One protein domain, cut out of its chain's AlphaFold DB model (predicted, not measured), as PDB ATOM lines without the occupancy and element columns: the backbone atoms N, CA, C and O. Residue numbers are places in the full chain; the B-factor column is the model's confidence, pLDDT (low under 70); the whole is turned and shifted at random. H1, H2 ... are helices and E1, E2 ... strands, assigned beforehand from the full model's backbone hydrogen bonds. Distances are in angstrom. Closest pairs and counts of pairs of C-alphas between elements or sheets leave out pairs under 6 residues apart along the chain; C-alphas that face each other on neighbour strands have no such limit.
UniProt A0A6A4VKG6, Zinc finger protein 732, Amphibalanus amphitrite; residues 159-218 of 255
ATOM      1  N   HIS A 159     -32.469  19.876  21.425       65.75
ATOM      2  CA  HIS A 159     -33.101  20.933  22.236       65.75
ATOM      3  C   HIS A 159     -32.139  22.065  22.624       65.75
ATOM      4  O   HIS A 159     -32.559  23.074  23.175       65.75
ATOM      5  N   HIS A 160     -30.849  21.896  22.345       73.62
ATOM      6  CA  HIS A 160     -29.800  22.877  22.603       73.62
ATOM      7  C   HIS A 160     -29.165  23.369  21.301       73.62
ATOM      8  O   HIS A 160     -28.060  23.900  21.314       73.62
ATOM      9  N   GLN A 161     -29.835  23.155  20.174       81.06
ATOM     10  CA  GLN A 161     -29.369  23.557  18.861       81.06
ATOM     11  C   GLN A 161     -29.817  24.991  18.572       81.06
ATOM     12  O   GLN A 161     -31.006  25.292  18.627       81.06
ATOM     13  N   GLU A 162     -28.871  25.855  18.228       79.75
ATOM     14  CA  GLU A 162     -29.119  27.210  17.743       79.75
ATOM     15  C   GLU A 162     -28.624  27.301  16.300       79.75
ATOM     16  O   GLU A 162     -27.533  26.828  15.983       79.75
ATOM     17  N   VAL A 163     -29.433  27.867  15.407       79.81
ATOM     18  CA  VAL A 163     -29.066  28.062  13.998       79.81
ATOM     19  C   VAL A 163     -28.670  29.520  13.820       79.81
ATOM     20  O   VAL A 163     -29.446  30.413  14.157       79.81
ATOM     21  N   THR A 164     -27.464  29.782  13.323       76.06
ATOM     22  CA  THR A 164     -27.037  31.150  13.000       76.06
ATOM     23  C   THR A 164     -27.722  31.645  11.726       76.06
ATOM     24  O   THR A 164     -28.194  30.848  10.917       76.06
ATOM     25  N   ALA A 165     -27.713  32.961  11.487       71.38
ATOM     26  CA  ALA A 165     -28.235  33.559  10.249       71.38
ATOM     27  C   ALA A 165     -27.578  32.995   8.967       71.38
ATOM     28  O   ALA A 165     -28.160  33.040   7.892       71.38
ATOM     29  N   THR A 166     -26.383  32.415   9.095       76.81
ATOM     30  CA  THR A 166     -25.629  31.724   8.039       76.81
ATOM     31  C   THR A 166     -25.965  30.231   7.894       76.81
ATOM     32  O   THR A 166     -25.332  29.539   7.104       76.81
ATOM     33  N   GLY A 167     -26.924  29.704   8.663       75.81
ATOM     34  CA  GLY A 167     -27.319  28.290   8.644       75.81
ATOM     35  C   GLY A 167     -26.385  27.350   9.417       75.81
ATOM     36  O   GLY A 167     -26.582  26.134   9.395       75.81
ATOM     37  N   ALA A 168     -25.375  27.874  10.120       78.94
ATOM     38  CA  ALA A 168     -24.468  27.055  10.914       78.94
ATOM     39  C   ALA A 168     -25.131  26.625  12.228       78.94
ATOM     40  O   ALA A 168     -25.783  27.412  12.914       78.94
ATOM     41  N   LEU A 169     -24.936  25.357  12.592       83.25
ATOM     42  CA  LEU A 169     -25.466  24.798  13.829       83.25
ATOM     43  C   LEU A 169     -24.498  25.042  14.988       83.25
ATOM     44  O   LEU A 169     -23.342  24.601  14.975       83.25
ATOM     45  N   LEU A 170     -25.004  25.703  16.017       83.88
ATOM     46  CA  LEU A 170     -24.377  25.867  17.314       83.88
ATOM     47  C   LEU A 170     -25.110  25.015  18.346       83.88
ATOM     48  O   LEU A 170     -26.293  24.715  18.237       83.88
ATOM     49  N   TYR A 171     -24.365  24.598  19.352       84.25
ATOM     50  CA  TYR A 171     -24.840  23.907  20.529       84.25
ATOM     51  C   TYR A 171     -24.719  24.843  21.727       84.25
ATOM     52  O   TYR A 171     -23.615  25.276  22.070       84.25
ATOM     53  N   ARG A 172     -25.834  25.113  22.399       83.06
ATOM     54  CA  ARG A 172     -25.891  25.897  23.628       83.06
ATOM     55  C   ARG A 172     -25.802  24.993  24.844       83.06
ATOM     56  O   ARG A 172     -26.705  24.219  25.147       83.06
ATOM     57  N   CYS A 173     -24.706  25.099  25.581       80.25
ATOM     58  CA  CYS A 173     -24.491  24.238  26.733       80.25
ATOM     59  C   CYS A 173     -25.502  24.505  27.866       80.25
ATOM     60  O   CYS A 173     -25.624  25.646  28.294       80.25
ATOM     61  N   PRO A 174     -26.163  23.487  28.444       70.56
ATOM     62  CA  PRO A 174     -27.068  23.678  29.579       70.56
ATOM     63  C   PRO A 174     -26.346  23.991  30.896       70.56
ATOM     64  O   PRO A 174     -27.002  24.352  31.863       70.56
ATOM     65  N   VAL A 175     -25.019  23.814  30.956       69.88
ATOM     66  CA  VAL A 175     -24.228  23.973  32.190       69.88
ATOM     67  C   VAL A 175     -23.596  25.360  32.291       69.88
ATOM     68  O   VAL A 175     -23.606  25.955  33.358       69.88
ATOM     69  N   CYS A 176     -23.030  25.879  31.198       76.56
ATOM     70  CA  CYS A 176     -22.402  27.209  31.174       76.56
ATOM     71  C   CYS A 176     -23.047  28.183  30.185       76.56
ATOM     72  O   CYS A 176     -22.531  29.280  29.988       76.56
ATOM     73  N   HIS A 177     -24.123  27.772  29.509       74.44
ATOM     74  CA  HIS A 177     -24.877  28.580  28.543       74.44
ATOM     75  C   HIS A 177     -24.069  29.131  27.359       74.44
ATOM     76  O   HIS A 177     -24.597  29.920  26.579       74.44
ATOM     77  N   LYS A 178     -22.825  28.671  27.165       76.44
ATOM     78  CA  LYS A 178     -21.977  29.047  26.031       76.44
ATOM     79  C   LYS A 178     -22.427  28.330  24.757       76.44
ATOM     80  O   LYS A 178     -22.626  27.112  24.768       76.44
ATOM     81  N   ALA A 179     -22.542  29.093  23.669       81.25
ATOM     82  CA  ALA A 179     -22.741  28.573  22.323       81.25
ATOM     83  C   ALA A 179     -21.398  28.097  21.749       81.25
ATOM     84  O   ALA A 179     -20.412  28.835  21.723       81.25
ATOM     85  N   VAL A 180     -21.349  26.839  21.334       82.50
ATOM     86  CA  VAL A 180     -20.166  26.171  20.779       82.50
ATOM     87  C   VAL A 180     -20.556  25.544  19.449       82.50
ATOM     88  O   VAL A 180     -21.706  25.161  19.277       82.50
ATOM     89  N   SER A 181     -19.635  25.408  18.495       84.69
ATOM     90  CA  SER A 181     -19.957  24.745  17.226       84.69
ATOM     91  C   SER A 181     -20.509  23.333  17.444       84.69
ATOM     92  O   SER A 181     -20.083  22.600  18.347       84.69
ATOM     93  N   TRP A 182     -21.445  22.921  16.586       82.31
ATOM     94  CA  TRP A 182     -22.055  21.593  16.665       82.31
ATOM     95  C   TRP A 182     -21.030  20.452  16.627       82.31
ATOM     96  O   TRP A 182     -21.214  19.423  17.276       82.31
ATOM     97  N   THR A 183     -19.917  20.636  15.914       80.50
ATOM     98  CA  THR A 183     -18.817  19.666  15.837       80.50
ATOM     99  C   THR A 183     -17.994  19.595  17.128       80.50
ATOM    100  O   THR A 183     -17.526  18.516  17.493       80.50
ATOM    101  N   ALA A 184     -17.866  20.696  17.876       77.69
ATOM    102  CA  ALA A 184     -17.098  20.758  19.123       77.69
ATOM    103  C   ALA A 184     -17.934  20.503  20.395       77.69
ATOM    104  O   ALA A 184     -17.373  20.391  21.489       77.69
ATOM    105  N   ARG A 185     -19.261  20.329  20.290       81.62
ATOM    106  CA  ARG A 185     -20.158  20.100  21.444       81.62
ATOM    107  C   ARG A 185     -19.762  18.911  22.322       81.62
ATOM    108  O   ARG A 185     -19.861  18.982  23.543       81.62
ATOM    109  N   SER A 186     -19.284  17.820  21.720       78.81
ATOM    110  CA  SER A 186     -18.846  16.621  22.450       78.81
ATOM    111  C   SER A 186     -17.595  16.895  23.283       78.81
ATOM    112  O   SER A 186     -17.497  16.444  24.424       78.81
ATOM    113  N   HIS A 187     -16.662  17.675  22.732       73.31
ATOM    114  CA  HIS A 187     -15.455  18.096  23.439       73.31
ATOM    115  C   HIS A 187     -15.795  19.084  24.559       73.31
ATOM    116  O   HIS A 187     -15.336  18.918  25.686       73.31
ATOM    117  N   HIS A 188     -16.698  20.024  24.296       78.94
ATOM    118  CA  HIS A 188     -17.192  20.961  25.297       78.94
ATOM    119  C   HIS A 188     -17.917  20.269  26.469       78.94
ATOM    120  O   HIS A 188     -17.649  20.571  27.631       78.94
ATOM    121  N   LYS A 189     -18.767  19.266  26.205       75.94
ATOM    122  CA  LYS A 189     -19.401  18.446  27.262       75.94
ATOM    123  C   LYS A 189     -18.378  17.719  28.137       75.94
ATOM    124  O   LYS A 189     -18.622  17.521  29.327       75.94
ATOM    125  N   ALA A 190     -17.236  17.332  27.567       70.00
ATOM    126  CA  ALA A 190     -16.180  16.656  28.311       70.00
ATOM    127  C   ALA A 190     -15.551  17.561  29.388       70.00
ATOM    128  O   ALA A 190     -15.199  17.051  30.454       70.00
ATOM    129  N   VAL A 191     -15.502  18.880  29.157       67.69
ATOM    130  CA  VAL A 191     -15.013  19.883  30.123       67.69
ATOM    131  C   VAL A 191     -15.858  19.871  31.400       67.69
ATOM    132  O   VAL A 191     -15.320  19.803  32.499       67.69
ATOM    133  N   HIS A 192     -17.186  19.820  31.272       65.19
ATOM    134  CA  HIS A 192     -18.091  19.756  32.429       65.19
ATOM    135  C   HIS A 192     -18.093  18.398  33.141       65.19
ATOM    136  O   HIS A 192     -18.463  18.307  34.307       65.19
ATOM    137  N   SER A 193     -17.678  17.328  32.461       59.00
ATOM    138  CA  SER A 193     -17.634  15.980  33.042       59.00
ATOM    139  C   SER A 193     -16.399  15.702  33.914       59.00
ATOM    140  O   SER A 193     -16.225  14.569  34.355       59.00
ATOM    141  N   GLY A 194     -15.527  16.695  34.137       56.91
ATOM    142  CA  GLY A 194     -14.303  16.543  34.936       56.91
ATOM    143  C   GLY A 194     -13.185  15.749  34.247       56.91
ATOM    144  O   GLY A 194     -12.139  15.517  34.837       56.91
ATOM    145  N   ARG A 195     -13.363  15.357  32.976       54.88
ATOM    146  CA  ARG A 195     -12.374  14.587  32.192       54.88
ATOM    147  C   ARG A 195     -11.173  15.401  31.712       54.88
ATOM    148  O   ARG A 195     -10.302  14.849  31.051       54.88
ATOM    149  N   THR A 196     -11.140  16.698  31.995       61.78
ATOM    150  CA  THR A 196     -10.007  17.567  31.670       61.78
ATOM    151  C   THR A 196      -9.222  18.007  32.902       61.78
ATOM    152  O   THR A 196      -8.279  18.784  32.770       61.78
ATOM    153  N   VAL A 197      -9.573  17.500  34.087       65.25
ATOM    154  CA  VAL A 197      -8.812  17.712  35.319       65.25
ATOM    155  C   VAL A 197      -7.887  16.525  35.520       65.25
ATOM    156  O   VAL A 197      -8.338  15.381  35.572       65.25
ATOM    157  N   CYS A 198      -6.584  16.774  35.587       72.12
ATOM    158  CA  CYS A 198      -5.619  15.714  35.844       72.12
ATOM    159  C   CYS A 198      -5.764  15.214  37.291       72.12
ATOM    160  O   CYS A 198      -5.537  16.000  38.207       72.12
ATOM    161  N   PRO A 199      -6.076  13.928  37.537       60.72
ATOM    162  CA  PRO A 199      -6.210  13.408  38.900       60.72
ATOM    163  C   PRO A 199      -4.868  13.345  39.646       60.72
ATOM    164  O   PRO A 199      -4.858  13.202  40.859       60.72
ATOM    165  N   ARG A 200      -3.738  13.450  38.929       66.25
ATOM    166  CA  ARG A 200      -2.387  13.414  39.510       66.25
ATOM    167  C   ARG A 200      -1.881  14.772  39.996       66.25
ATOM    168  O   ARG A 200      -1.027  14.803  40.866       66.25
ATOM    169  N   CYS A 201      -2.359  15.878  39.429       74.62
ATOM    170  CA  CYS A 201      -1.874  17.222  39.781       74.62
ATOM    171  C   CYS A 201      -2.988  18.269  39.935       74.62
ATOM    172  O   CYS A 201      -2.703  19.453  40.077       74.62
ATOM    173  N   GLY A 202      -4.256  17.874  39.815       65.62
ATOM    174  CA  GLY A 202      -5.415  18.766  39.921       65.62
ATOM    175  C   GLY A 202      -5.545  19.805  38.801       65.62
ATOM    176  O   GLY A 202      -6.486  20.598  38.811       65.62
ATOM    177  N   ARG A 203      -4.636  19.826  37.814       69.31
ATOM    178  CA  ARG A 203      -4.630  20.867  36.781       69.31
ATOM    179  C   ARG A 203      -5.808  20.698  35.830       69.31
ATOM    180  O   ARG A 203      -5.959  19.651  35.196       69.31
ATOM    181  N   GLN A 204      -6.613  21.752  35.707       67.81
ATOM    182  CA  GLN A 204      -7.683  21.829  34.720       67.81
ATOM    183  C   GLN A 204      -7.099  22.225  33.367       67.81
ATOM    184  O   GLN A 204      -6.401  23.231  33.239       67.81
ATOM    185  N   LEU A 205      -7.374  21.423  32.349       72.50
ATOM    186  CA  LEU A 205      -6.895  21.648  30.995       72.50
ATOM    187  C   LEU A 205      -8.063  22.041  30.096       72.50
ATOM    188  O   LEU A 205      -9.161  21.498  30.182       72.50
ATOM    189  N   ALA A 206      -7.820  22.997  29.203       66.56
ATOM    190  CA  ALA A 206      -8.854  23.528  28.319       66.56
ATOM    191  C   ALA A 206      -9.263  22.542  27.205       66.56
ATOM    192  O   ALA A 206     -10.302  22.711  26.570       66.56
ATOM    193  N   SER A 207      -8.456  21.505  26.945       69.44
ATOM    194  CA  SER A 207      -8.691  20.561  25.851       69.44
ATOM    195  C   SER A 207      -8.329  19.117  26.191       69.44
ATOM    196  O   SER A 207      -7.415  18.866  26.971       69.44
ATOM    197  N   LEU A 208      -9.018  18.159  25.554       68.44
ATOM    198  CA  LEU A 208      -8.782  16.724  25.733       68.44
ATOM    199  C   LEU A 208      -7.435  16.282  25.138       68.44
ATOM    200  O   LEU A 208      -6.767  15.424  25.706       68.44
ATOM    201  N   LYS A 209      -6.999  16.895  24.027       75.75
ATOM    202  CA  LYS A 209      -5.665  16.639  23.451       75.75
ATOM    203  C   LYS A 209      -4.565  17.084  24.417       75.75
ATOM    204  O   LYS A 209      -3.639  16.330  24.696       75.75
ATOM    205  N   SER A 210      -4.722  18.284  24.976       74.50
ATOM    206  CA  SER A 210      -3.832  18.826  26.005       74.50
ATOM    207  C   SER A 210      -3.869  17.981  27.276       74.50
ATOM    208  O   SER A 210      -2.823  17.761  27.870       74.50
ATOM    209  N   PHE A 211      -5.040  17.453  27.649       76.56
ATOM    210  CA  PHE A 211      -5.203  16.514  28.758       76.56
ATOM    211  C   PHE A 211      -4.471  15.193  28.546       76.56
ATOM    212  O   PHE A 211      -3.750  14.781  29.443       76.56
ATOM    213  N   ASN A 212      -4.591  14.551  27.385       77.00
ATOM    214  CA  ASN A 212      -3.908  13.279  27.132       77.00
ATOM    215  C   ASN A 212      -2.383  13.446  27.126       77.00
ATOM    216  O   ASN A 212      -1.695  12.729  27.846       77.00
ATOM    217  N   LYS A 213      -1.876  14.475  26.431       80.06
ATOM    218  CA  LYS A 213      -0.441  14.805  26.427       80.06
ATOM    219  C   LYS A 213       0.066  15.165  27.825       80.06
ATOM    220  O   LYS A 213       1.149  14.761  28.232       80.06
ATOM    221  N   HIS A 214      -0.723  15.929  28.577       80.12
ATOM    222  CA  HIS A 214      -0.392  16.252  29.956       80.12
ATOM    223  C   HIS A 214      -0.414  15.010  30.845       80.12
ATOM    224  O   HIS A 214       0.502  14.844  31.630       80.12
ATOM    225  N   ARG A 215      -1.409  14.128  30.724       74.06
ATOM    226  CA  ARG A 215      -1.525  12.888  31.507       74.06
ATOM    227  C   ARG A 215      -0.296  11.998  31.331       74.06
ATOM    228  O   ARG A 215       0.154  11.407  32.306       74.06
ATOM    229  N   GLU A 216       0.232  11.927  30.115       76.19
ATOM    230  CA  GLU A 216       1.426  11.147  29.776       76.19
ATOM    231  C   GLU A 216       2.708  11.755  30.373       76.19
ATOM    232  O   GLU A 216       3.557  11.019  30.866       76.19
ATOM    233  N   ASN A 217       2.803  13.089  30.441       71.56
ATOM    234  CA  ASN A 217       3.980  13.806  30.954       71.56
ATOM    235  C   ASN A 217       3.815  14.400  32.366       71.56
ATOM    236  O   ASN A 217       4.684  15.140  32.830       71.56
ATOM    237  N   CYS A 218       2.712  14.118  33.063       73.06
ATOM    238  CA  CYS A 218       2.432  14.685  34.378       73.06
ATOM    239  C   CYS A 218       3.310  13.998  35.428       73.06
ATOM    240  O   CYS A 218       2.934  12.983  36.016       73.06
TER     241      CYS A 218
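Overview. This is residues 159 to 218 of the 255 residues of the protein "Zinc finger protein 732" of Amphibalanus amphitrite (UniProt A0A6A4VKG6). A small antiparallel sheet of three short strands makes one end of a loose, elongated model; H1 packs on it with residues 185 to 188, and H2 makes the far end beyond H1. Between the helices, residues 193 to 207 form a long loop that runs out to Arg 200 and folds back to the start of H2. The printed part has 60 residues, with three named strands and then two named helices, E1 E2 E3 H1 H2; the sheet's order is E1, E2, E3. The class is mixed, helices and strands, with 28 residues, under half, in named elements. The whole is loose, with a radius of gyration of the C-alphas of 13.9 A, and a rod spanning 43 by 19 by 12 A.

Along the chain. E2, residues 169 to 172, is 9.9 A long. E1, residues 161 to 163, begins at C-alpha 161 (-29.369, 23.557, 18.861) and is 6.6 A long; E3, residues 179 to 181, measures 7.0 A. H1, residues 185 to 192, is 11.2 A long. H2, residues 208 to 217, is 14.1 A long and ends at C-alpha 217 (3.980, 13.806, 30.954).

Arrangement. The strands form a meander, each the antiparallel neighbour of the one before, with hairpins E1-E2 and E2-E3. N 162 and O 170 are 2.8 A apart, and N 171 and O 180 2.7 A, both within hydrogen-bond range. H1 is on the sheet, along the strands, at 26 degrees to E3 on the local plane; its closest C-alphas to E3 are His 188 and Val 180, 7.5 A apart. H1 and H2 are close but not clearly touching, the closest C-alphas being His 187 and Leu 208, 7.2 A, at a steep tilt of 52 degrees, the same way. H2 is apart from the three strands. Every O i to N i+4 pair in H2 is within hydrogen-bond range; in H1, 3 of 4 are.

Size, cuts and confidence. The C-alphas of Ala 165 and Arg 200, the two farthest apart, are 43.9 A apart. The printed part has no cut. The link from H1 to H2 is long, 15 residues. Mean pLDDT of the printed part is 73.9; residues under 70 include 191 to 197 and 206 to 208.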